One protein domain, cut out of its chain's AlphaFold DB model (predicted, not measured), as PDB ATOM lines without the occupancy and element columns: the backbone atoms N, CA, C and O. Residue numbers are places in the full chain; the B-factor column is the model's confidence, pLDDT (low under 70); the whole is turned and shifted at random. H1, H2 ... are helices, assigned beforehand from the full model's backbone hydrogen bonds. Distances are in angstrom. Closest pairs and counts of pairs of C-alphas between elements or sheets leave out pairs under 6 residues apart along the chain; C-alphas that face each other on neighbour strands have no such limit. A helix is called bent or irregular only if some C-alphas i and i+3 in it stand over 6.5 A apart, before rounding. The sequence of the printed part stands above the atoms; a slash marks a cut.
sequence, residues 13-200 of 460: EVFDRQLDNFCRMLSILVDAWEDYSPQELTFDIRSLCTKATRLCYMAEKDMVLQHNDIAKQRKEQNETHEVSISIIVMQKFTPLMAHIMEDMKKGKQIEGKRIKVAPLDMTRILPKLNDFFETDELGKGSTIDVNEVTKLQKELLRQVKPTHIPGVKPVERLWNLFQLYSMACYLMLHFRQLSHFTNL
ATOM      1  N   GLU A  13      41.673-100.755  45.928       88.44
ATOM      2  CA  GLU A  13      42.287 -99.763  46.822       88.44
ATOM      3  C   GLU A  13      41.224 -98.926  47.553       88.44
ATOM      4  O   GLU A  13      41.314 -98.667  48.758       88.44
ATOM      5  N   VAL A  14      40.182 -98.501  46.828       90.31
ATOM      6  CA  VAL A  14      39.071 -97.764  47.433       90.31
ATOM      7  C   VAL A  14      38.288 -98.670  48.377       90.31
ATOM      8  O   VAL A  14      37.947 -98.211  49.466       90.31
ATOM      9  N   PHE A  15      38.017 -99.919  47.997       92.62
ATOM     10  CA  PHE A  15      37.255-100.859  48.818       92.62
ATOM     11  C   PHE A  15      37.942-101.130  50.159       92.62
ATOM     12  O   PHE A  15      37.350-100.860  51.207       92.62
ATOM     13  N   ASP A  16      39.213-101.530  50.119       92.75
ATOM     14  CA  ASP A  16      40.001-101.903  51.296       92.75
ATOM     15  C   ASP A  16      40.150-100.710  52.246       92.75
ATOM     16  O   ASP A  16      39.825-100.784  53.431       92.75
ATOM     17  N   ARG A  17      40.494 -99.532  51.710       93.75
ATOM     18  CA  ARG A  17      40.593 -98.300  52.507       93.75
ATOM     19  C   ARG A  17      39.261 -97.919  53.157       93.75
ATOM     20  O   ARG A  17      39.232 -97.393  54.274       93.75
ATOM     21  N   GLN A  18      38.142 -98.098  52.450       93.62
ATOM     22  CA  GLN A  18      36.821 -97.789  52.997       93.62
ATOM     23  C   GLN A  18      36.422 -98.782  54.093       93.62
ATOM     24  O   GLN A  18      35.819 -98.336  55.078       93.62
ATOM     25  N   LEU A  19      36.785-100.057  53.934       94.50
ATOM     26  CA  LEU A  19      36.558-101.138  54.886       94.50
ATOM     27  C   LEU A  19      37.383-100.949  56.161       94.50
ATOM     28  O   LEU A  19      36.810-100.931  57.246       94.50
ATOM     29  N   ASP A  20      38.683-100.685  56.054       94.31
ATOM     30  CA  ASP A  20      39.548-100.445  57.216       94.31
ATOM     31  C   ASP A  20      39.066 -99.249  58.041       94.31
ATOM     32  O   ASP A  20      38.979 -99.285  59.271       94.31
ATOM     33  N   ASN A  21      38.685 -98.171  57.352       94.25
ATOM     34  CA  ASN A  21      38.121 -96.992  57.995       94.25
ATOM     35  C   ASN A  21      36.762 -97.296  58.655       94.25
ATOM     36  O   ASN A  21      36.500 -96.805  59.753       94.25
ATOM     37  N   PHE A  22      35.920 -98.124  58.026       95.56
ATOM     38  CA  PHE A  22      34.668 -98.595  58.620       95.56
ATOM     39  C   PHE A  22      34.918 -99.406  59.893       95.56
ATOM     40  O   PHE A  22      34.371 -99.060  60.936       95.56
ATOM     41  N   CYS A  23      35.789-100.413  59.831       94.44
ATOM     42  CA  CYS A  23      36.172-101.255  60.962       94.44
ATOM     43  C   CYS A  23      36.699-100.418  62.135       94.44
ATOM     44  O   CYS A  23      36.256-100.580  63.274       94.44
ATOM     45  N   ARG A  24      37.575 -99.444  61.860       94.00
ATOM     46  CA  ARG A  24      38.101 -98.535  62.885       94.00
ATOM     47  C   ARG A  24      37.005 -97.696  63.545       94.00
ATOM     48  O   ARG A  24      36.964 -97.616  64.768       94.00
ATOM     49  N   MET A  25      36.132 -97.068  62.757       93.12
ATOM     50  CA  MET A  25      35.053 -96.234  63.297       93.12
ATOM     51  C   MET A  25      34.007 -97.060  64.049       93.12
ATOM     52  O   MET A  25      33.530 -96.627  65.093       93.12
ATOM     53  N   LEU A  26      33.686 -98.263  63.563       93.50
ATOM     54  CA  LEU A  26      32.780 -99.178  64.246       93.50
ATOM     55  C   LEU A  26      33.358 -99.629  65.591       93.50
ATOM     56  O   LEU A  26      32.636 -99.628  66.582       93.50
ATOM     57  N   SER A  27      34.656 -99.949  65.657       92.75
ATOM     58  CA  SER A  27      35.306-100.268  66.933       92.75
ATOM     59  C   SER A  27      35.213 -99.102  67.916       92.75
ATOM     60  O   SER A  27      34.854 -99.332  69.061       92.75
ATOM     61  N   ILE A  28      35.484 -97.866  67.477       90.62
ATOM     62  CA  ILE A  28      35.393 -96.676  68.344       90.62
ATOM     63  C   ILE A  28      33.964 -96.491  68.870       90.62
ATOM     64  O   ILE A  28      33.788 -96.289  70.068       90.62
ATOM     65  N   LEU A  29      32.953 -96.615  68.001       89.44
ATOM     66  CA  LEU A  29      31.545 -96.520  68.394       89.44
ATOM     67  C   LEU A  29      31.188 -97.547  69.479       89.44
ATOM     68  O   LEU A  29      30.500 -97.213  70.441       89.44
ATOM     69  N   VAL A  30      31.625 -98.798  69.306       87.25
ATOM     70  CA  VAL A  30      31.312 -99.890  70.235       87.25
ATOM     71  C   VAL A  30      32.081 -99.744  71.549       87.25
ATOM     72  O   VAL A  30      31.493 -99.928  72.611       87.25
ATOM     73  N   ASP A  31      33.366 -99.389  71.495       86.19
ATOM     74  CA  ASP A  31      34.219 -99.264  72.681       86.19
ATOM     75  C   ASP A  31      33.812 -98.063  73.558       86.19
ATOM     76  O   ASP A  31      33.880 -98.151  74.781       86.19
ATOM     77  N   ALA A  32      33.360 -96.960  72.951       83.75
ATOM     78  CA  ALA A  32      32.955 -95.737  73.651       83.75
ATOM     79  C   ALA A  32      31.429 -95.606  73.824       83.75
ATOM     80  O   ALA A  32      30.939 -94.512  74.095       83.75
ATOM     81  N   TRP A  33      30.665 -96.693  73.659       82.06
ATOM     82  CA  TRP A  33      29.193 -96.683  73.625       82.06
ATOM     83  C   TRP A  33      28.538 -95.906  74.782       82.06
ATOM     84  O   TRP A  33      27.585 -95.158  74.559       82.06
ATOM     85  N   GLU A  34      29.068 -96.053  75.998       77.50
ATOM     86  CA  GLU A  34      28.559 -95.396  77.213       77.50
ATOM     87  C   GLU A  34      28.993 -93.922  77.349       77.50
ATOM     88  O   GLU A  34      28.363 -93.161  78.083       77.50
ATOM     89  N   ASP A  35      30.039 -93.501  76.634       78.12
ATOM     90  CA  ASP A  35      30.612 -92.150  76.720       78.12
ATOM     91  C   ASP A  35      29.954 -91.161  75.738       78.12
ATOM     92  O   ASP A  35      30.155 -89.947  75.830       78.12
ATOM     93  N   TYR A  36      29.158 -91.661  74.790       70.88
ATOM     94  CA  TYR A  36      28.523 -90.854  73.751       70.88
ATOM     95  C   TYR A  36      27.328 -90.045  74.258       70.88
ATOM     96  O   TYR A  36      26.416 -90.564  74.911       70.88
ATOM     97  N   SER A  37      27.217 -88.788  73.810       71.12
ATOM     98  CA  SER A  37      25.934 -88.101  73.909       71.12
ATOM     99  C   SER A  37      24.899 -88.707  72.943       71.12
ATOM    100  O   SER A  37      25.227 -89.183  71.849       71.12
ATOM    101  N   PRO A  38      23.602 -88.619  73.284       66.38
ATOM    102  CA  PRO A  38      22.482 -88.955  72.408       66.38
ATOM    103  C   PRO A  38      22.592 -88.482  70.945       66.38
ATOM    104  O   PRO A  38      22.197 -89.200  70.019       66.38
ATOM    105  N   GLN A  39      23.080 -87.259  70.726       68.50
ATOM    106  CA  GLN A  39      23.185 -86.635  69.408       68.50
ATOM    107  C   GLN A  39      24.388 -87.167  68.622       68.50
ATOM    108  O   GLN A  39      24.231 -87.497  67.446       68.50
ATOM    109  N   GLU A  40      25.547 -87.287  69.272       72.62
ATOM    110  CA  GLU A  40      26.780 -87.808  68.668       72.62
ATOM    111  C   GLU A  40      26.600 -89.267  68.244       72.62
ATOM    112  O   GLU A  40      26.855 -89.606  67.091       72.62
ATOM    113  N   LEU A  41      26.003 -90.093  69.111       73.81
ATOM    114  CA  LEU A  41      25.718 -91.496  68.811       73.81
ATOM    115  C   LEU A  41      24.844 -91.652  67.559       73.81
ATOM    116  O   LEU A  41      25.058 -92.514  66.710       73.81
ATOM    117  N   THR A  42      23.840 -90.786  67.417       71.69
ATOM    118  CA  THR A  42      22.938 -90.813  66.259       71.69
ATOM    119  C   THR A  42      23.662 -90.434  64.974       71.69
ATOM    120  O   THR A  42      23.406 -91.025  63.921       71.69
ATOM    121  N   PHE A  43      24.511 -89.411  65.046       77.25
ATOM    122  CA  PHE A  43      25.287 -88.947  63.908       77.25
ATOM    123  C   PHE A  43      26.249 -90.042  63.437       77.25
ATOM    124  O   PHE A  43      26.219 -90.402  62.256       77.25
ATOM    125  N   ASP A  44      26.999 -90.639  64.362       83.31
ATOM    126  CA  ASP A  44      27.987 -91.670  64.051       83.31
ATOM    127  C   ASP A  44      27.338 -92.946  63.512       83.31
ATOM    128  O   ASP A  44      27.770 -93.447  62.474       83.31
ATOM    129  N   ILE A  45      26.235 -93.418  64.108       82.56
ATOM    130  CA  ILE A  45      25.489 -94.576  63.585       82.56
ATOM    131  C   ILE A  45      24.999 -94.308  62.154       82.56
ATOM    132  O   ILE A  45      25.131 -95.166  61.286       82.56
ATOM    133  N   ARG A  46      24.442 -93.124  61.862       80.12
ATOM    134  CA  ARG A  46      23.952 -92.795  60.507       80.12
ATOM    135  C   ARG A  46      25.081 -92.671  59.485       80.12
ATOM    136  O   ARG A  46      24.917 -93.087  58.334       80.12
ATOM    137  N   SER A  47      26.209 -92.102  59.901       84.44
ATOM    138  CA  SER A  47      27.421 -92.010  59.089       84.44
ATOM    139  C   SER A  47      27.950 -93.407  58.748       84.44
ATOM    140  O   SER A  47      28.131 -93.744  57.572       84.44
ATOM    141  N   LEU A  48      28.074 -94.270  59.761       89.12
ATOM    142  CA  LEU A  48      28.477 -95.666  59.614       89.12
ATOM    143  C   LEU A  48      27.498 -96.471  58.758       89.12
ATOM    144  O   LEU A  48      27.952 -97.218  57.897       89.12
ATOM    145  N   CYS A  49      26.183 -96.278  58.906       84.62
ATOM    146  CA  CYS A  49      25.190 -96.914  58.038       84.62
ATOM    147  C   CYS A  49      25.409 -96.553  56.569       84.62
ATOM    148  O   CYS A  49      25.419 -97.431  55.717       84.62
ATOM    149  N   THR A  50      25.629 -95.271  56.269       83.56
ATOM    150  CA  THR A  50      25.854 -94.805  54.891       83.56
ATOM    151  C   THR A  50      27.113 -95.434  54.288       83.56
ATOM    152  O   THR A  50      27.140 -95.801  53.112       83.56
ATOM    153  N   LYS A  51      28.166 -95.575  55.097       89.56
ATOM    154  CA  LYS A  51      29.423 -96.210  54.696       89.56
ATOM    155  C   LYS A  51      29.267 -97.717  54.498       89.56
ATOM    156  O   LYS A  51      29.700 -98.230  53.471       89.56
ATOM    157  N   ALA A  52      28.603 -98.394  55.430       89.19
ATOM    158  CA  ALA A  52      28.300 -99.816  55.351       89.19
ATOM    159  C   ALA A  52      27.440-100.144  54.124       89.19
ATOM    160  O   ALA A  52      27.770-101.072  53.402       89.19
ATOM    161  N   THR A  53      26.423 -99.334  53.807       84.62
ATOM    162  CA  THR A  53      25.621 -99.492  52.582       84.62
ATOM    163  C   THR A  53      26.497 -99.510  51.327       84.62
ATOM    164  O   THR A  53      26.346-100.387  50.478       84.62
ATOM    165  N   ARG A  54      27.437 -98.562  51.206       86.62
ATOM    166  CA  ARG A  54      28.364 -98.511  50.063       86.62
ATOM    167  C   ARG A  54      29.275 -99.733  50.025       86.62
ATOM    168  O   ARG A  54      29.458-100.303  48.957       86.62
ATOM    169  N   LEU A  55      29.803-100.147  51.176       91.00
ATOM    170  CA  LEU A  55      30.636-101.343  51.286       91.00
ATOM    171  C   LEU A  55      29.874-102.612  50.897       91.00
ATOM    172  O   LEU A  55      30.423-103.419  50.162       91.00
ATOM    173  N   CYS A  56      28.614-102.774  51.309       87.94
ATOM    174  CA  CYS A  56      27.797-103.925  50.916       87.94
ATOM    175  C   CYS A  56      27.570-103.968  49.399       87.94
ATOM    176  O   CYS A  56      27.629-105.037  48.805       87.94
ATOM    177  N   TYR A  57      27.358-102.816  48.753       85.25
ATOM    178  CA  TYR A  57      27.255-102.754  47.292       85.25
ATOM    179  C   TYR A  57      28.582-103.100  46.597       85.25
ATOM    180  O   TYR A  57      28.600-103.798  45.587       85.25
ATOM    181  N   MET A  58      29.707-102.639  47.149       89.12
ATOM    182  CA  MET A  58      31.039-102.997  46.660       89.12
ATOM    183  C   MET A  58      31.332-104.494  46.849       89.12
ATOM    184  O   MET A  58      31.874-105.109  45.939       89.12
ATOM    185  N   ALA A  59      30.899-105.094  47.959       88.12
ATOM    186  CA  ALA A  59      31.038-106.523  48.233       88.12
ATOM    187  C   ALA A  59      30.320-107.399  47.187       88.12
ATOM    188  O   ALA A  59      30.840-108.435  46.787       88.12
ATOM    189  N   GLU A  60      29.170-106.962  46.660       83.31
ATOM    190  CA  GLU A  60      28.498-107.675  45.561       83.31
ATOM    191  C   GLU A  60      29.358-107.720  44.287       83.31
ATOM    192  O   GLU A  60      29.442-108.766  43.645       83.31
ATOM    193  N   LYS A  61      30.016-106.607  43.935       86.31
ATOM    194  CA  LYS A  61      30.948-106.557  42.795       86.31
ATOM    195  C   LYS A  61      32.206-107.384  43.067       86.31
ATOM    196  O   LYS A  61      32.648-108.121  42.193       86.31
ATOM    197  N   ASP A  62      32.735-107.296  44.284       88.12
ATOM    198  CA  ASP A  62      33.892-108.067  44.734       88.12
ATOM    199  C   ASP A  62      33.658-109.578  44.614       88.12
ATOM    200  O   ASP A  62      34.499-110.276  44.059       88.12
ATOM    201  N   MET A  63      32.486-110.083  45.026       84.56
ATOM    202  CA  MET A  63      32.151-111.503  44.870       84.56
ATOM    203  C   MET A  63      32.316-111.972  43.427       84.56
ATOM    204  O   MET A  63      32.933-113.007  43.197       84.56
ATOM    205  N   VAL A  64      31.782-111.222  42.459       81.62
ATOM    206  CA  VAL A  64      31.860-111.588  41.037       81.62
ATOM    207  C   VAL A  64      33.313-111.607  40.561       81.62
ATOM    208  O   VAL A  64      33.734-112.578  39.937       81.62
ATOM    209  N   LEU A  65      34.091-110.581  40.908       83.38
ATOM    210  CA  LEU A  65      35.505-110.495  40.539       83.38
ATOM    211  C   LEU A  65      36.322-111.645  41.138       83.38
ATOM    212  O   LEU A  65      37.125-112.256  40.443       83.38
ATOM    213  N   GLN A  66      36.080-111.992  42.402       82.19
ATOM    214  CA  GLN A  66      36.786-113.078  43.082       82.19
ATOM    215  C   GLN A  66      36.388-114.470  42.573       82.19
ATOM    216  O   GLN A  66      37.212-115.379  42.608       82.19
ATOM    217  N   HIS A  67      35.165-114.656  42.064       77.38
ATOM    218  CA  HIS A  67      34.774-115.909  41.401       77.38
ATOM    219  C   HIS A  67      35.498-116.118  40.068       77.38
ATOM    220  O   HIS A  67      35.712-117.262  39.669       77.38
ATOM    221  N   ASN A  68      35.884-115.025  39.409       74.94
ATOM    222  CA  ASN A  68      36.587-115.050  38.131       74.94
ATOM    223  C   ASN A  68      38.122-115.031  38.287       74.94
ATOM    224  O   ASN A  68      38.839-115.163  37.297       74.94
ATOM    225  N   ASP A  69      38.642-114.898  39.512       78.56
ATOM    226  CA  ASP A  69      40.079-114.808  39.786       78.56
ATOM    227  C   ASP A  69      40.718-116.192  39.993       78.56
ATOM    228  O   ASP A  69      40.822-116.699  41.114       78.56
ATOM    229  N   ILE A  70      41.219-116.783  38.904       80.19
ATOM    230  CA  ILE A  70      41.984-118.044  38.951       80.19
ATOM    231  C   ILE A  70      43.219-117.924  39.849       80.19
ATOM    232  O   ILE A  70      43.586-118.872  40.544       80.19
ATOM    233  N   ALA A  71      43.884-116.770  39.825       73.12
ATOM    234  CA  ALA A  71      45.157-116.582  40.502       73.12
ATOM    235  C   ALA A  71      45.008-116.312  42.003       73.12
ATOM    236  O   ALA A  71      46.023-116.227  42.701       73.12
ATOM    237  N   LYS A  72      43.766-116.189  42.496       78.75
ATOM    238  CA  LYS A  72      43.423-115.964  43.907       78.75
ATOM    239  C   LYS A  72      44.281-114.857  44.521       78.75
ATOM    240  O   LYS A  72      44.756-114.978  45.654       78.75
ATOM    241  N   GLN A  73      44.502-113.779  43.767       74.31
ATOM    242  CA  GLN A  73      45.509-112.753  44.064       74.31
ATOM    243  C   GLN A  73      45.269-112.093  45.420       74.31
ATOM    244  O   GLN A  73      46.204-111.639  46.074       74.31
ATOM    245  N   ARG A  74      43.999-112.046  45.822       78.50
ATOM    246  CA  ARG A  74      43.524-111.387  47.032       78.50
ATOM    247  C   ARG A  74      43.329-112.303  48.229       78.50
ATOM    248  O   ARG A  74      42.800-111.853  49.244       78.50
ATOM    249  N   LYS A  75      43.712-113.577  48.141       82.75
ATOM    250  CA  LYS A  75      43.442-114.556  49.200       82.75
ATOM    251  C   LYS A  75      43.900-114.067  50.580       82.75
ATOM    252  O   LYS A  75      43.090-114.011  51.498       82.75
ATOM    253  N   GLU A  76      45.160-113.653  50.702       84.25
ATOM    254  CA  GLU A  76      45.746-113.206  51.975       84.25
ATOM    255  C   GLU A  76      45.077-111.928  52.510       84.25
ATOM    256  O   GLU A  76      44.782-111.816  53.704       84.25
ATOM    257  N   GLN A  77      44.779-110.964  51.632       87.06
ATOM    258  CA  GLN A  77      44.068-109.742  52.016       87.06
ATOM    259  C   GLN A  77      42.639-110.053  52.475       87.06
ATOM    260  O   GLN A  77      42.199-109.537  53.499       87.06
ATOM    261  N   ASN A  78      41.922-110.922  51.759       88.06
ATOM    262  CA  ASN A  78      40.560-111.316  52.111       88.06
ATOM    263  C   ASN A  78      40.524-112.079  53.444       88.06
ATOM    264  O   ASN A  78      39.635-111.822  54.251       88.06
ATOM    265  N   GLU A  79      41.501-112.951  53.713       87.69
ATOM    266  CA  GLU A  79      41.677-113.619  55.014       87.69
ATOM    267  C   GLU A  79      41.968-112.605  56.132       87.69
ATOM    268  O   GLU A  79      41.388-112.673  57.213       87.69
ATOM    269  N   THR A  80      42.800-111.596  55.868       90.25
ATOM    270  CA  THR A  80      43.077-110.522  56.837       90.25
ATOM    271  C   THR A  80      41.825-109.693  57.144       90.25
ATOM    272  O   THR A  80      41.549-109.372  58.305       90.25
ATOM    273  N   HIS A  81      41.047-109.350  56.115       91.56
ATOM    274  CA  HIS A  81      39.794-108.620  56.270       91.56
ATOM    275  C   HIS A  81      38.733-109.444  56.999       91.56
ATOM    276  O   HIS A  81      38.065-108.887  57.870       91.56
ATOM    277  N   GLU A  82      38.625-110.745  56.705       90.19
ATOM    278  CA  GLU A  82      37.775-111.700  57.427       90.19
ATOM    279  C   GLU A  82      38.089-111.674  58.922       90.19
ATOM    280  O   GLU A  82      37.204-111.371  59.718       90.19
ATOM    281  N   VAL A  83      39.354-111.860  59.307       89.75
ATOM    282  CA  VAL A  83      39.763-111.843  60.719       89.75
ATOM    283  C   VAL A  83      39.434-110.500  61.379       89.75
ATOM    284  O   VAL A  83      38.860-110.463  62.470       89.75
ATOM    285  N   SER A  84      39.770-109.384  60.723       91.81
ATOM    286  CA  SER A  84      39.566-108.030  61.255       91.81
ATOM    287  C   SER A  84      38.089-107.731  61.532       91.81
ATOM    288  O   SER A  84      37.724-107.313  62.639       91.81
ATOM    289  N   ILE A  85      37.212-107.988  60.555       91.06
ATOM    290  CA  ILE A  85      35.780-107.727  60.707       91.06
ATOM    291  C   ILE A  85      35.112-108.742  61.641       91.06
ATOM    292  O   ILE A  85      34.269-108.344  62.446       91.06
ATOM    293  N   SER A  86      35.530-110.014  61.612       87.94
ATOM    294  CA  SER A  86      35.040-111.056  62.520       87.94
ATOM    295  C   SER A  86      35.314-110.693  63.978       87.94
ATOM    296  O   SER A  86      34.414-110.804  64.811       87.94
ATOM    297  N   ILE A  87      36.504-110.177  64.307       88.56
ATOM    298  CA  ILE A  87      36.818-109.707  65.666       88.56
ATOM    299  C   ILE A  87      35.843-108.605  66.099       88.56
ATOM    300  O   ILE A  87      35.238-108.697  67.167       88.56
ATOM    301  N   ILE A  88      35.648-107.576  65.272       90.25
ATOM    302  CA  ILE A  88      34.793-106.434  65.629       90.25
ATOM    303  C   ILE A  88      33.330-106.867  65.775       90.25
ATOM    304  O   ILE A  88      32.677-106.515  66.758       90.25
ATOM    305  N   VAL A  89      32.805-107.641  64.824       88.00
ATOM    306  CA  VAL A  89      31.394-108.048  64.817       88.00
ATOM    307  C   VAL A  89      31.107-109.068  65.915       88.00
ATOM    308  O   VAL A  89      30.153-108.886  66.675       88.00
ATOM    309  N   MET A  90      31.922-110.114  66.047       84.50
ATOM    310  CA  MET A  90      31.640-111.220  66.966       84.50
ATOM    311  C   MET A  90      32.042-110.918  68.404       84.50
ATOM    312  O   MET A  90      31.305-111.264  69.323       84.50
ATOM    313  N   GLN A  91      33.189-110.271  68.623       86.12
ATOM    314  CA  GLN A  91      33.724-110.075  69.975       86.12
ATOM    315  C   GLN A  91      33.291-108.753  70.606       86.12
ATOM    316  O   GLN A  91      33.311-108.644  71.830       86.12
ATOM    317  N   LYS A  92      32.893-107.754  69.804       87.44
ATOM    318  CA  LYS A  92      32.494-106.433  70.317       87.44
ATOM    319  C   LYS A  92      31.035-106.098  70.028       87.44
ATOM    320  O   LYS A  92      30.245-105.904  70.950       87.44
ATOM    321  N   PHE A  93      30.652-106.049  68.752       88.25
ATOM    322  CA  PHE A  93      29.348-105.511  68.364       88.25
ATOM    323  C   PHE A  93      28.189-106.456  68.719       88.25
ATOM    324  O   PHE A  93      27.153-106.005  69.198       88.25
ATOM    325  N   THR A  94      28.362-107.769  68.554       84.31
ATOM    326  CA  THR A  94      27.334-108.757  68.916       84.31
ATOM    327  C   THR A  94      27.044-108.774  70.424       84.31
ATOM    328  O   THR A  94      25.866-108.688  70.782       84.31
ATOM    329  N   PRO A  95      28.047-108.787  71.329       86.00
ATOM    330  CA  PRO A  95      27.813-108.611  72.765       86.00
ATOM    331  C   PRO A  95      27.089-107.309  73.119       86.00
ATOM    332  O   PRO A  95      26.147-107.337  73.912       86.00
ATOM    333  N   LEU A  96      27.471-106.185  72.498       84.44
ATOM    334  CA  LEU A  96      26.780-104.907  72.688       84.44
ATOM    335  C   LEU A  96      25.306-105.002  72.266       84.44
ATOM    336  O   LEU A  96      24.415-104.604  73.014       84.44
ATOM    337  N   MET A  97      25.028-105.576  71.095       81.62
ATOM    338  CA  MET A  97      23.660-105.758  70.614       81.62
ATOM    339  C   MET A  97      22.840-106.686  71.515       81.62
ATOM    340  O   MET A  97      21.672-106.396  71.775       81.62
ATOM    341  N   ALA A  98      23.439-107.756  72.043       78.81
ATOM    342  CA  ALA A  98      22.786-108.643  73.002       78.81
ATOM    343  C   ALA A  98      22.428-107.907  74.304       78.81
ATOM    344  O   ALA A  98      21.301-108.036  74.789       78.81
ATOM    345  N   HIS A  99      23.341-107.080  74.824       79.06
ATOM    346  CA  HIS A  99      23.094-106.242  75.999       79.06
ATOM    347  C   HIS A  99      21.939-105.255  75.767       79.06
ATOM    348  O   HIS A  99      21.003-105.185  76.564       79.06
ATOM    349  N   ILE A 100      21.948-104.559  74.625       74.25
ATOM    350  CA  ILE A 100      20.892-103.626  74.206       74.25
ATOM    351  C   ILE A 100      19.540-104.342  74.089       74.25
ATOM    352  O   ILE A 100      18.524-103.838  74.568       74.25
ATOM    353  N   MET A 101      19.508-105.537  73.492       70.06
ATOM    354  CA  MET A 101      18.291-106.346  73.381       70.06
ATOM    355  C   MET A 101      17.764-106.801  74.745       70.06
ATOM    356  O   MET A 101      16.551-106.807  74.965       70.06
ATOM    357  N   GLU A 102      18.642-107.194  75.666       70.62
ATOM    358  CA  GLU A 102      18.253-107.579  77.023       70.62
ATOM    359  C   GLU A 102      17.662-106.389  77.794       70.62
ATOM    360  O   GLU A 102      16.619-106.512  78.443       70.62
ATOM    361  N   ASP A 103      18.278-105.217  77.662       65.56
ATOM    362  CA  ASP A 103      17.808-103.975  78.267       65.56
ATOM    363  C   ASP A 103      16.445-103.536  77.715       65.56
ATOM    364  O   ASP A 103      15.557-103.153  78.488       65.56
ATOM    365  N   MET A 104      16.218-103.699  76.409       62.84
ATOM    366  CA  MET A 104      14.896-103.510  75.806       62.84
ATOM    367  C   MET A 104      13.848-104.465  76.381       62.84
ATOM    368  O   MET A 104      12.749-104.029  76.726       62.84
ATOM    369  N   LYS A 105      14.168-105.763  76.501       62.94
ATOM    370  CA  LYS A 105      13.250-106.776  77.058       62.94
ATOM    371  C   LYS A 105      12.864-106.459  78.507       62.94
ATOM    372  O   LYS A 105      11.748-106.762  78.922       62.94
ATOM    373  N   LYS A 106      13.754-105.803  79.261       63.72
ATOM    374  CA  LYS A 106      13.512-105.314  80.632       63.72
ATOM    375  C   LYS A 106      12.724-103.995  80.690       63.72
ATOM    376  O   LYS A 106      12.486-103.482  81.781       63.72
ATOM    377  N   GLY A 107      12.308-103.443  79.549       52.62
ATOM    378  CA  GLY A 107      11.514-102.217  79.471       52.62
ATOM    379  C   GLY A 107      12.316-100.931  79.683       52.62
ATOM    380  O   GLY A 107      11.715 -99.876  79.894       52.62
ATOM    381  N   LYS A 108      13.657-100.986  79.626       56.19
ATOM    382  CA  LYS A 108      14.479 -99.771  79.640       56.19
ATOM    383  C   LYS A 108      14.249 -98.990  78.345       56.19
ATOM    384  O   LYS A 108      14.167 -99.561  77.258       56.19
ATOM    385  N   GLN A 109      14.120 -97.669  78.463       51.50
ATOM    386  CA  GLN A 109      13.903 -96.807  77.305       51.50
ATOM    387  C   GLN A 109      15.196 -96.654  76.508       51.50
ATOM    388  O   GLN A 109      16.102 -95.929  76.907       51.50
ATOM    389  N   ILE A 110      15.237 -97.292  75.342       53.38
ATOM    390  CA  ILE A 110      16.192 -96.980  74.282       53.38
ATOM    391  C   ILE A 110      15.401 -96.219  73.223       53.38
ATOM    392  O   ILE A 110      14.468 -96.757  72.625       53.38
ATOM    393  N   GLU A 111      15.677 -94.928  73.054       54.91
ATOM    394  CA  GLU A 111      14.866 -94.074  72.182       54.91
ATOM    395  C   GLU A 111      14.846 -94.586  70.725       54.91
ATOM    396  O   GLU A 111      15.884 -94.772  70.082       54.91
ATOM    397  N   GLY A 112      13.643 -94.768  70.172       51.00
ATOM    398  CA  GLY A 112      13.433 -95.118  68.768       51.00
ATOM    399  C   GLY A 112      12.017 -94.783  68.289       51.00
ATOM    400  O   GLY A 112      11.035 -95.020  68.987       51.00
ATOM    401  N   LYS A 113      11.902 -94.200  67.089       40.84
ATOM    402  CA  LYS A 113      10.632 -93.834  66.433       40.84
ATOM    403  C   LYS A 113      10.201 -94.908  65.422       40.84
ATOM    404  O   LYS A 113      11.037 -95.604  64.855       40.84
ATOM    405  N   ARG A 114       8.896 -94.972  65.109       40.53
ATOM    406  CA  ARG A 114       8.364 -95.650  63.909       40.53
ATOM    407  C   ARG A 114       8.986 -95.102  62.625       40.53
ATOM    408  O   ARG A 114       8.946 -93.894  62.380       40.53
ATOM    409  N   ILE A 115       9.407 -96.011  61.757       38.78
ATOM    410  CA  ILE A 115       9.840 -95.722  60.391       38.78
ATOM    411  C   ILE A 115       8.659 -95.882  59.436       38.78
ATOM    412  O   ILE A 115       7.904 -96.847  59.529       38.78
ATOM    413  N   LYS A 116       8.483 -94.915  58.529       39.69
ATOM    414  CA  LYS A 116       7.469 -94.974  57.461       39.69
ATOM    415  C   LYS A 116       7.974 -95.644  56.176       39.69
ATOM    416  O   LYS A 116       7.153 -95.949  55.322       39.69
ATOM    417  N   VAL A 117       9.281 -95.868  56.027       40.69
ATOM    418  CA  VAL A 117       9.890 -96.383  54.793       40.69
ATOM    419  C   VAL A 117      10.978 -97.393  55.150       40.69
ATOM    420  O   VAL A 117      11.971 -97.022  55.766       40.69
ATOM    421  N   ALA A 118      10.794 -98.665  54.794       47.44
ATOM    422  CA  ALA A 118      11.887 -99.632  54.858       47.44
ATOM    423  C   ALA A 118      13.038 -99.116  53.971       47.44
ATOM    424  O   ALA A 118      12.766 -98.764  52.820       47.44
ATOM    425  N   PRO A 119      14.291 -99.026  54.459       52.00
ATOM    426  CA  PRO A 119      15.417 -98.712  53.589       52.00
ATOM    427  C   PRO A 119      15.439 -99.739  52.452       52.00
ATOM    428  O   PRO A 119      15.438-100.941  52.721       52.00
ATOM    429  N   LEU A 120      15.426 -99.277  51.199       51.75
ATOM    430  CA  LEU A 120      15.431-100.134  50.003       51.75
ATOM    431  C   LEU A 120      16.596-101.147  50.015       51.75
ATOM    432  O   LEU A 120      16.464-102.256  49.496       51.75
ATOM    433  N   ASP A 121      17.696-100.823  50.696       55.44
ATOM    434  CA  ASP A 121      18.854-101.711  50.836       55.44
ATOM    435  C   ASP A 121      18.591-102.895  51.782       55.44
ATOM    436  O   ASP A 121      19.054-104.004  51.528       55.44
ATOM    437  N   MET A 122      17.765-102.731  52.825       60.91
ATOM    438  CA  MET A 122      17.435-103.821  53.761       60.91
ATOM    439  C   MET A 122      16.580-104.905  53.108       60.91
ATOM    440  O   MET A 122      16.737-106.079  53.425       60.91
ATOM    441  N   THR A 123      15.715-104.539  52.153       63.25
ATOM    442  CA  THR A 123      14.963-105.529  51.364       63.25
ATOM    443  C   THR A 123      15.853-106.380  50.459       63.25
ATOM    444  O   THR A 123      15.425-107.448  50.041       63.25
ATOM    445  N   ARG A 124      17.085-105.932  50.180       68.19
ATOM    446  CA  ARG A 124      18.078-106.682  49.399       68.19
ATOM    447  C   ARG A 124      19.041-107.466  50.287       68.19
ATOM    448  O   ARG A 124      19.359-108.602  49.964       68.19
ATOM    449  N   ILE A 125      19.484-106.873  51.397       67.75
ATOM    450  CA  ILE A 125      20.514-107.450  52.274       67.75
ATOM    451  C   ILE A 125      19.936-108.514  53.213       67.75
ATOM    452  O   ILE A 125      20.564-109.549  53.396       67.75
ATOM    453  N   LEU A 126      18.746-108.303  53.796       70.25
ATOM    454  CA  LEU A 126      18.186-109.244  54.777       70.25
ATOM    455  C   LEU A 126      17.912-110.646  54.211       70.25
ATOM    456  O   LEU A 126      18.266-111.602  54.898       70.25
ATOM    457  N   PRO A 127      17.333-110.812  53.001       72.12
ATOM    458  CA  PRO A 127      17.182-112.141  52.409       72.12
ATOM    459  C   PRO A 127      18.532-112.838  52.216       72.12
ATOM    460  O   PRO A 127      18.697-113.952  52.686       72.12
ATOM    461  N   LYS A 128      19.532-112.142  51.656       71.69
ATOM    462  CA  LYS A 128      20.886-112.690  51.448       71.69
ATOM    463  C   LYS A 128      21.570-113.076  52.758       71.69
ATOM    464  O   LYS A 128      22.240-114.095  52.838       71.69
ATOM    465  N   LEU A 129      21.402-112.253  53.791       72.44
ATOM    466  CA  LEU A 129      21.916-112.536  55.125       72.44
ATOM    467  C   LEU A 129      21.257-113.794  55.715       72.44
ATOM    468  O   LEU A 129      21.937-114.598  56.344       72.44
ATOM    469  N   ASN A 130      19.952-113.973  55.495       70.12
ATOM    470  CA  ASN A 130      19.233-115.176  55.902       70.12
ATOM    471  C   ASN A 130      19.713-116.410  55.123       70.12
ATOM    472  O   ASN A 130      20.005-117.425  55.744       70.12
ATOM    473  N   ASP A 131      19.894-116.295  53.804       69.44
ATOM    474  CA  ASP A 131      20.457-117.362  52.966       69.44
ATOM    475  C   ASP A 131      21.857-117.773  53.457       69.44
ATOM    476  O   ASP A 131      22.160-118.964  53.549       69.44
ATOM    477  N   PHE A 132      22.703-116.807  53.846       70.88
ATOM    478  CA  PHE A 132      24.008-117.104  54.438       70.88
ATOM    479  C   PHE A 132      23.892-117.875  55.750       70.88
ATOM    480  O   PHE A 132      24.584-118.870  55.927       70.88
ATOM    481  N   PHE A 133      23.007-117.469  56.660       67.44
ATOM    482  CA  PHE A 133      22.831-118.196  57.919       67.44
ATOM    483  C   PHE A 133      22.223-119.594  57.740       67.44
ATOM    484  O   PHE A 133      22.514-120.481  58.538       67.44
ATOM    485  N   GLU A 134      21.396-119.805  56.715       64.69
ATOM    486  CA  GLU A 134      20.817-121.117  56.403       64.69
ATOM    487  C   GLU A 134      21.832-122.073  55.756       64.69
ATOM    488  O   GLU A 134      21.753-123.285  55.967       64.69
ATOM    489  N   THR A 135      22.792-121.540  54.996       62.16
ATOM    490  CA  THR A 135      23.814-122.323  54.274       62.16
ATOM    491  C   THR A 135      25.113-122.526  55.058       62.16
ATOM    492  O   THR A 135      25.859-123.461  54.765       62.16
ATOM    493  N   ASP A 136      25.388-121.700  56.068       57.62
ATOM    494  CA  ASP A 136      26.620-121.768  56.855       57.62
ATOM    495  C   ASP A 136      26.559-122.876  57.930       57.62
ATOM    496  O   ASP A 136      26.164-122.654  59.079       57.62
ATOM    497  N   GLU A 137      27.007-124.094  57.595       51.91
ATOM    498  CA  GLU A 137      27.235-125.152  58.599       51.91
ATOM    499  C   GLU A 137      28.260-124.728  59.675       51.91
ATOM    500  O   GLU A 137      28.226-125.252  60.794       51.91
ATOM    501  N   LEU A 138      29.122-123.742  59.384       51.19
ATOM    502  CA  LEU A 138      30.156-123.216  60.284       51.19
ATOM    503  C   LEU A 138      29.630-122.111  61.227       51.19
ATOM    504  O   LEU A 138      30.404-121.566  62.023       51.19
ATOM    505  N   GLY A 139      28.343-121.753  61.140       52.69
ATOM    506  CA  GLY A 139      27.721-120.609  61.818       52.69
ATOM    507  C   GLY A 139      26.701-120.953  62.908       52.69
ATOM    508  O   GLY A 139      26.012-120.058  63.402       52.69
ATOM    509  N   LYS A 140      26.578-122.219  63.329       48.97
ATOM    510  CA  LYS A 140      25.655-122.606  64.412       48.97
ATOM    511  C   LYS A 140      26.123-122.064  65.773       48.97
ATOM    512  O   LYS A 140      26.731-122.788  66.555       48.97
ATOM    513  N   GLY A 141      25.781-120.810  66.083       50.69
ATOM    514  CA  GLY A 141      25.523-120.410  67.471       50.69
ATOM    515  C   GLY A 141      26.165-119.137  68.020       50.69
ATOM    516  O   GLY A 141      26.471-119.128  69.208       50.69
ATOM    517  N   SER A 142      26.369-118.061  67.253       53.50
ATOM    518  CA  SER A 142      26.931-116.838  67.870       53.50
ATOM    519  C   SER A 142      26.473-115.480  67.331       53.50
ATOM    520  O   SER A 142      26.797-114.475  67.956       53.50
ATOM    521  N   THR A 143      25.691-115.406  66.253       59.62
ATOM    522  CA  THR A 143      25.085-114.151  65.770       59.62
ATOM    523  C   THR A 143      23.631-114.024  66.228       59.62
ATOM    524  O   THR A 143      22.964-115.021  66.512       59.62
ATOM    525  N   ILE A 144      23.120-112.792  66.311       59.09
ATOM    526  CA  ILE A 144      21.690-112.565  66.569       59.09
ATOM    527  C   ILE A 144      20.901-113.015  65.333       59.09
ATOM    528  O   ILE A 144      21.178-112.560  64.222       59.09
ATOM    529  N   ASP A 145      19.911-113.887  65.537       63.72
ATOM    530  CA  ASP A 145      19.062-114.441  64.478       63.72
ATOM    531  C   ASP A 145      18.359-113.311  63.695       63.72
ATOM    532  O   ASP A 145      17.719-112.420  64.264       63.72
ATOM    533  N   VAL A 146      18.435-113.357  62.363       59.91
ATOM    534  CA  VAL A 146      17.753-112.410  61.461       59.91
ATOM    535  C   VAL A 146      16.244-112.410  61.704       59.91
ATOM    536  O   VAL A 146      15.585-111.369  61.597       59.91
ATOM    537  N   ASN A 147      15.684-113.548  62.109       61.69
ATOM    538  CA  ASN A 147      14.289-113.654  62.508       61.69
ATOM    539  C   ASN A 147      14.015-112.946  63.837       61.69
ATOM    540  O   ASN A 147      12.928-112.390  63.996       61.69
ATOM    541  N   GLU A 148      14.963-112.909  64.778       61.56
ATOM    542  CA  GLU A 148      14.850-112.099  65.997       61.56
ATOM    543  C   GLU A 148      14.911-110.604  65.679       61.56
ATOM    544  O   GLU A 148      14.061-109.855  66.161       61.56
ATOM    545  N   VAL A 149      15.813-110.169  64.790       59.72
ATOM    546  CA  VAL A 149      15.875-108.772  64.313       59.72
ATOM    547  C   VAL A 149      14.568-108.377  63.614       59.72
ATOM    548  O   VAL A 149      14.011-107.305  63.861       59.72
ATOM    549  N   THR A 150      14.007-109.276  62.801       62.19
ATOM    550  CA  THR A 150      12.740-109.073  62.077       62.19
ATOM    551  C   THR A 150      11.519-109.097  63.012       62.19
ATOM    552  O   THR A 150      10.552-108.355  62.814       62.19
ATOM    553  N   LYS A 151      11.521-109.929  64.060       64.25
ATOM    554  CA  LYS A 151      10.476-109.940  65.100       64.25
ATOM    555  C   LYS A 151      10.533-108.667  65.944       64.25
ATOM    556  O   LYS A 151       9.499-108.024  66.114       64.25
ATOM    557  N   LEU A 152      11.725-108.246  66.367       57.38
ATOM    558  CA  LEU A 152      11.941-106.987  67.081       57.38
ATOM    559  C   LEU A 152      11.539-105.781  66.235       57.38
ATOM    560  O   LEU A 152      10.904-104.868  66.750       57.38
ATOM    561  N   GLN A 153      11.798-105.798  64.925       54.12
ATOM    562  CA  GLN A 153      11.267-104.797  63.998       54.12
ATOM    563  C   GLN A 153       9.737-104.706  64.096       54.12
ATOM    564  O   GLN A 153       9.180-103.616  64.240       54.12
ATOM    565  N   LYS A 154       9.040-105.847  64.040       61.28
ATOM    566  CA  LYS A 154       7.571-105.908  64.123       61.28
ATOM    567  C   LYS A 154       7.043-105.462  65.492       61.28
ATOM    568  O   LYS A 154       5.980-104.841  65.549       61.28
ATOM    569  N   GLU A 155       7.766-105.732  66.577       55.19
ATOM    570  CA  GLU A 155       7.418-105.300  67.939       55.19
ATOM    571  C   GLU A 155       7.678-103.806  68.175       55.19
ATOM    572  O   GLU A 155       6.797-103.101  68.675       55.19
ATOM    573  N   LEU A 156       8.816-103.281  67.714       51.59
ATOM    574  CA  LEU A 156       9.143-101.851  67.725       51.59
ATOM    575  C   LEU A 156       8.123-101.029  66.926       51.59
ATOM    576  O   LEU A 156       7.706 -99.953  67.360       51.59
ATOM    577  N   LEU A 157       7.643-101.563  65.796       51.66
ATOM    578  CA  LEU A 157       6.547-100.969  65.021       51.66
ATOM    579  C   LEU A 157       5.228-100.912  65.814       51.66
ATOM    580  O   LEU A 157       4.389-100.040  65.552       51.66
ATOM    581  N   ARG A 158       5.025-101.804  66.788       53.44
ATOM    582  CA  ARG A 158       3.783-101.917  67.563       53.44
ATOM    583  C   ARG A 158       3.795-101.153  68.893       53.44
ATOM    584  O   ARG A 158       2.723-100.666  69.247       53.44
ATOM    585  N   GLN A 159       4.927-101.000  69.596       51.00
ATOM    586  CA  GLN A 159       4.906-100.596  71.020       51.00
ATOM    587  C   GLN A 159       5.694 -99.345  71.465       51.00
ATOM    588  O   GLN A 159       5.545 -98.960  72.621       51.00
ATOM    589  N   VAL A 160       6.444 -98.625  70.621       48.31
ATOM    590  CA  VAL A 160       7.225 -97.463  71.118       48.31
ATOM    591  C   VAL A 160       6.584 -96.120  70.740       48.31
ATOM    592  O   VAL A 160       6.549 -95.731  69.570       48.31
ATOM    593  N   LYS A 161       6.069 -95.382  71.738       45.16
ATOM    594  CA  LYS A 161       5.755 -93.948  71.597       45.16
ATOM    595  C   LYS A 161       7.040 -93.141  71.848       45.16
ATOM    596  O   LYS A 161       7.664 -93.359  72.880       45.16
ATOM    597  N   PRO A 162       7.429 -92.210  70.960       45.75
ATOM    598  CA  PRO A 162       8.599 -91.366  71.188       45.75
ATOM    599  C   PRO A 162       8.376 -90.439  72.391       45.75
ATOM    600  O   PRO A 162       7.308 -89.835  72.519       45.75
ATOM    601  N   THR A 163       9.392 -90.280  73.236       42.56
ATOM    602  CA  THR A 163       9.498 -89.171  74.191       42.56
ATOM    603  C   THR A 163       9.547 -87.862  73.399       42.56
ATOM    604  O   THR A 163      10.502 -87.582  72.680       42.56
ATOM    605  N   HIS A 164       8.479 -87.064  73.462       42.31
ATOM    606  CA  HIS A 164       8.474 -85.731  72.865       42.31
ATOM    607  C   HIS A 164       9.039 -84.736  73.880       42.31
ATOM    608  O   HIS A 164       8.357 -84.359  74.829       42.31
ATOM    609  N   ILE A 165      10.271 -84.281  73.655       41.19
ATOM    610  CA  ILE A 165      10.834 -83.119  74.352       41.19
ATOM    611  C   ILE A 165      10.486 -81.870  73.517       41.19
ATOM    612  O   ILE A 165      10.740 -81.874  72.308       41.19
ATOM    613  N   PRO A 166       9.857 -80.822  74.083       34.84
ATOM    614  CA  PRO A 166       9.563 -79.591  73.348       34.84
ATOM    615  C   PRO A 166      10.853 -78.953  72.805       34.84
ATOM    616  O   PRO A 166      11.805 -78.754  73.549       34.84
ATOM    617  N   GLY A 167      10.899 -78.650  71.504       45.62
ATOM    618  CA  GLY A 167      12.065 -78.041  70.841       45.62
ATOM    619  C   GLY A 167      13.130 -79.017  70.315       45.62
ATOM    620  O   GLY A 167      13.994 -78.594  69.550       45.62
ATOM    621  N   VAL A 168      13.053 -80.317  70.631       43.47
ATOM    622  CA  VAL A 168      14.012 -81.335  70.158       43.47
ATOM    623  C   VAL A 168      13.307 -82.324  69.228       43.47
ATOM    624  O   VAL A 168      12.265 -82.886  69.564       43.47
ATOM    625  N   LYS A 169      13.863 -82.544  68.028       48.03
ATOM    626  CA  LYS A 169      13.344 -83.558  67.097       48.03
ATOM    627  C   LYS A 169      13.565 -84.959  67.701       48.03
ATOM    628  O   LYS A 169      14.702 -85.261  68.053       48.03
ATOM    629  N   PRO A 170      12.538 -85.827  67.778       46.78
ATOM    630  CA  PRO A 170      12.702 -87.214  68.218       46.78
ATOM    631  C   PRO A 170      13.719 -87.960  67.348       46.78
ATOM    632  O   PRO A 170      13.669 -87.854  66.119       46.78
ATOM    633  N   VAL A 171      14.624 -88.705  67.982       48.47
ATOM    634  CA  VAL A 171      15.837 -89.232  67.349       48.47
ATOM    635  C   VAL A 171      15.695 -90.721  66.988       48.47
ATOM    636  O   VAL A 171      15.085 -91.500  67.715       48.47
ATOM    637  N   GLU A 172      16.226 -91.127  65.833       56.50
ATOM    638  CA  GLU A 172      16.113 -92.485  65.274       56.50
ATOM    639  C   GLU A 172      17.397 -93.290  65.546       56.50
ATOM    640  O   GLU A 172      18.299 -93.297  64.711       56.50
ATOM    641  N   ARG A 173      17.525 -93.941  66.711       62.25
ATOM    642  CA  ARG A 173      18.794 -94.601  67.100       62.25
ATOM    643  C   ARG A 173      18.758 -96.107  66.953       62.25
ATOM    644  O   ARG A 173      19.528 -96.675  66.190       62.25
ATOM    645  N   LEU A 174      17.805 -96.735  67.632       66.25
ATOM    646  CA  LEU A 174      17.768 -98.183  67.778       66.25
ATOM    647  C   LEU A 174      17.647 -98.929  66.440       66.25
ATOM    648  O   LEU A 174      18.347 -99.906  66.208       66.25
ATOM    649  N   TRP A 175      16.808 -98.442  65.524       69.75
ATOM    650  CA  TRP A 175      16.689 -99.062  64.205       69.75
ATOM    651  C   TRP A 175      17.955 -98.921  63.362       69.75
ATOM    652  O   TRP A 175      18.378 -99.884  62.732       69.75
ATOM    653  N   ASN A 176      18.563 -97.732  63.350       71.50
ATOM    654  CA  ASN A 176      19.786 -97.512  62.585       71.50
ATOM    655  C   ASN A 176      20.932 -98.366  63.142       71.50
ATOM    656  O   ASN A 176      21.754 -98.843  62.372       71.50
ATOM    657  N   LEU A 177      20.933 -98.643  64.448       77.31
ATOM    658  CA  LEU A 177      21.870 -99.579  65.058       77.31
ATOM    659  C   LEU A 177      21.638-101.029  64.602       77.31
ATOM    660  O   LEU A 177      22.591-101.689  64.204       77.31
ATOM    661  N   PHE A 178      20.388-101.511  64.588       75.38
ATOM    662  CA  PHE A 178      20.067-102.833  64.027       75.38
ATOM    663  C   PHE A 178      20.454-102.928  62.549       75.38
ATOM    664  O   PHE A 178      21.008-103.935  62.123       75.38
ATOM    665  N   GLN A 179      20.203-101.871  61.776       75.62
ATOM    666  CA  GLN A 179      20.591-101.805  60.371       75.62
ATOM    667  C   GLN A 179      22.114-101.884  60.209       75.62
ATOM    668  O   GLN A 179      22.605-102.664  59.394       75.62
ATOM    669  N   LEU A 180      22.861-101.107  60.998       85.19
ATOM    670  CA  LEU A 180      24.320-101.137  61.022       85.19
ATOM    671  C   LEU A 180      24.844-102.532  61.380       85.19
ATOM    672  O   LEU A 180      25.742-103.030  60.707       85.19
ATOM    673  N   TYR A 181      24.247-103.177  62.385       85.25
ATOM    674  CA  TYR A 181      24.573-104.546  62.780       85.25
ATOM    675  C   TYR A 181      24.339-105.541  61.642       85.25
ATOM    676  O   TYR A 181      25.250-106.282  61.288       85.25
ATOM    677  N   SER A 182      23.168-105.514  60.999       81.19
ATOM    678  CA  SER A 182      22.869-106.403  59.868       81.19
ATOM    679  C   SER A 182      23.851-106.230  58.705       81.19
ATOM    680  O   SER A 182      24.288-107.223  58.129       81.19
ATOM    681  N   MET A 183      24.231-104.994  58.369       86.25
ATOM    682  CA  MET A 183      25.210-104.734  57.304       86.25
ATOM    683  C   MET A 183      26.629-105.167  57.697       86.25
ATOM    684  O   MET A 183      27.346-105.712  56.866       86.25
ATOM    685  N   ALA A 184      27.027-104.982  58.959       89.00
ATOM    686  CA  ALA A 184      28.316-105.461  59.455       89.00
ATOM    687  C   ALA A 184      28.395-106.999  59.439       89.00
ATOM    688  O   ALA A 184      29.398-107.552  58.992       89.00
ATOM    689  N   CYS A 185      27.320-107.690  59.837       84.94
ATOM    690  CA  CYS A 185      27.212-109.146  59.722       84.94
ATOM    691  C   CYS A 185      27.280-109.615  58.264       84.94
ATOM    692  O   CYS A 185      27.961-110.594  57.978       84.94
ATOM    693  N   TYR A 186      26.620-108.911  57.339       85.19
ATOM    694  CA  TYR A 186      26.705-109.220  55.910       85.19
ATOM    695  C   TYR A 186      28.144-109.118  55.388       85.19
ATOM    696  O   TYR A 186      28.625-110.051  54.755       85.19
ATOM    697  N   LEU A 187      28.855-108.027  55.700       89.44
ATOM    698  CA  LEU A 187      30.256-107.850  55.301       89.44
ATOM    699  C   LEU A 187      31.170-108.924  55.909       89.44
ATOM    700  O   LEU A 187      32.061-109.423  55.231       89.44
ATOM    701  N   MET A 188      30.937-109.313  57.164       89.00
ATOM    702  CA  MET A 188      31.682-110.399  57.803       89.00
ATOM    703  C   MET A 188      31.471-111.734  57.080       89.00
ATOM    704  O   MET A 188      32.441-112.412  56.749       89.00
ATOM    705  N   LEU A 189      30.217-112.100  56.800       83.56
ATOM    706  CA  LEU A 189      29.903-113.348  56.099       83.56
ATOM    707  C   LEU A 189      30.419-113.345  54.657       83.56
ATOM    708  O   LEU A 189      30.896-114.378  54.200       83.56
ATOM    709  N   HIS A 190      30.408-112.194  53.980       87.94
ATOM    710  CA  HIS A 190      31.035-112.011  52.668       87.94
ATOM    711  C   HIS A 190      32.519-112.402  52.686       87.94
ATOM    712  O   HIS A 190      32.930-113.297  51.951       87.94
ATOM    713  N   PHE A 191      33.326-111.802  53.569       88.38
ATOM    714  CA  PHE A 191      34.761-112.117  53.636       88.38
ATOM    715  C   PHE A 191      35.034-113.544  54.120       88.38
ATOM    716  O   PHE A 191      35.968-114.188  53.641       88.38
ATOM    717  N   ARG A 192      34.181-114.082  54.996       82.94
ATOM    718  CA  ARG A 192      34.245-115.486  55.413       82.94
ATOM    719  C   ARG A 192      33.972-116.443  54.254       82.94
ATOM    720  O   ARG A 192      34.694-117.425  54.087       82.94
ATOM    721  N   GLN A 193      32.979-116.141  53.421       81.50
ATOM    722  CA  GLN A 193      32.684-116.912  52.219       81.50
ATOM    723  C   GLN A 193      33.824-116.821  51.205       81.50
ATOM    724  O   GLN A 193      34.206-117.846  50.647       81.50
ATOM    725  N   LEU A 194      34.405-115.636  50.994       83.81
ATOM    726  CA  LEU A 194      35.571-115.476  50.124       83.81
ATOM    727  C   LEU A 194      36.777-116.267  50.629       83.81
ATOM    728  O   LEU A 194      37.420-116.965  49.847       83.81
ATOM    729  N   SER A 195      37.067-116.216  51.930       79.25
ATOM    730  CA  SER A 195      38.134-117.017  52.536       79.25
ATOM    731  C   SER A 195      37.885-118.518  52.340       79.25
ATOM    732  O   SER A 195      38.779-119.252  51.925       79.25
ATOM    733  N   HIS A 196      36.652-118.992  52.533       78.50
ATOM    734  CA  HIS A 196      36.311-120.386  52.256       78.50
ATOM    735  C   HIS A 196      36.477-120.732  50.768       78.50
ATOM    736  O   HIS A 196      37.130-121.714  50.423       78.50
ATOM    737  N   PHE A 197      35.893-119.936  49.873       73.56
ATOM    738  CA  PHE A 197      35.907-120.167  48.429       73.56
ATOM    739  C   PHE A 197      37.331-120.180  47.863       73.56
ATOM    740  O   PHE A 197      37.706-121.103  47.146       73.56
ATOM    741  N   THR A 198      38.166-119.219  48.257       73.56
ATOM    742  CA  THR A 198      39.580-119.156  47.850       73.56
ATOM    743  C   THR A 198      40.408-120.335  48.384       73.56
ATOM    744  O   THR A 198      41.461-120.653  47.825       73.56
ATOM    745  N   ASN A 199      39.927-121.048  49.405       71.25
ATOM    746  CA  ASN A 199      40.535-122.281  49.905       71.25
ATOM    747  C   ASN A 199      40.073-123.554  49.173       71.25
ATOM    748  O   ASN A 199      40.743-124.581  49.280       71.25
ATOM    749  N   LEU A 200      38.996-123.504  48.389       74.38
ATOM    750  CA  LEU A 200      38.565-124.635  47.568       74.38
ATOM    751  C   LEU A 200      39.425-124.762  46.306       74.38
ATOM    752  O   LEU A 200      39.794-123.766  45.676       74.38
TER     753      LEU A 200
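AT A GLANCE: This is residues 13 to 200 of the 460 residues of an uncharacterized protein of Prevotella copri CAG:164 (UniProt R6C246). The first arm of the longest helix, H3a, stands with H1, H2 and H6 in an up-and-down bundle, in which each of the four runs against the one before it in the chain. H4 packs on H6 outside this bundle, H5 lies farther out, the second arm H3b extends past the bend in H3, and residues 164 to 169 stick out as a free loop. The printed part has 188 residues with six named helices, H1 to H6 in chain order, and no named strand; its class is all helix. It is compact, with a radius of gyration of the C-alphas of 17.3 A, and only just elongated, spanning 61 by 30 by 28 A.

IN THESE COORDINATES: H3, residues 75 to 105, was assigned as one helix by its hydrogen bonds but is bent: C-alphas 91 and 94 are 6.6 A apart. Its arms are H3a, residues 75 to 91, 23.4 A long, and H3b, residues 94 to 105, 16.4 A. H1, residues 13 to 31, begins at C-alpha 13 (42.287, -99.763, 46.822) and is 27.1 A long. H2, residues 38 to 67, is 42.9 A long with a kink of 27 degrees near residue 61. H4 holds residues 122 to 135, 19.6 A, and H5 residues 146 to 159, 19.9 A. H6, residues 174 to 199, is 37.7 A long and ends at C-alpha 199 (40.535, -122.281, 49.905).

HOW THE PARTS SIT: H3a touches the hub, H6, opposite ways at a shallow tilt of 34.5 degrees, only just short of steep; the closest C-alphas, of Glu 82 and Phe 191, are 4.9 A apart. H3a and H3b stand at a shallow tilt of 29 degrees. H2 touches H6 the same way at 26 degrees, a shallow tilt, with Cys 49 and Leu 180 closest at 5.2 A between C-alphas. H1 and H2 form a helical hairpin, with the C-alphas of Phe 15 and Met 58 closest at 6.9 A. H2 and H3a are apart. H4 touches residues 179 to 189 of H6 alone, at a steep tilt of 46 degrees; the closest C-alphas, of Leu 129 and Tyr 186, are 5.9 A apart. H4 and H5, a helical hairpin, only just touch, with 3 pairs of C-alphas within 8 A, the closest being those of Asn 130 and Val 146 at 6.4 A. Every O i to N i+4 pair is within hydrogen-bond range in H1, H3a, H3b, H5 and H6; H2 has 24 of 26 and H4 8 of 10.

THE WHOLE: The C-alphas farthest apart, of Ala 71 and Pro 166, are 60.9 A apart. The printed part has no cut. The links H3 to H4 and H5 to H6 are long, with 16 and 14 residues. The mean pLDDT of the printed part is 73.0; residues 38 to 39, 103 to 125, 131 and 133 to 175 are under 70.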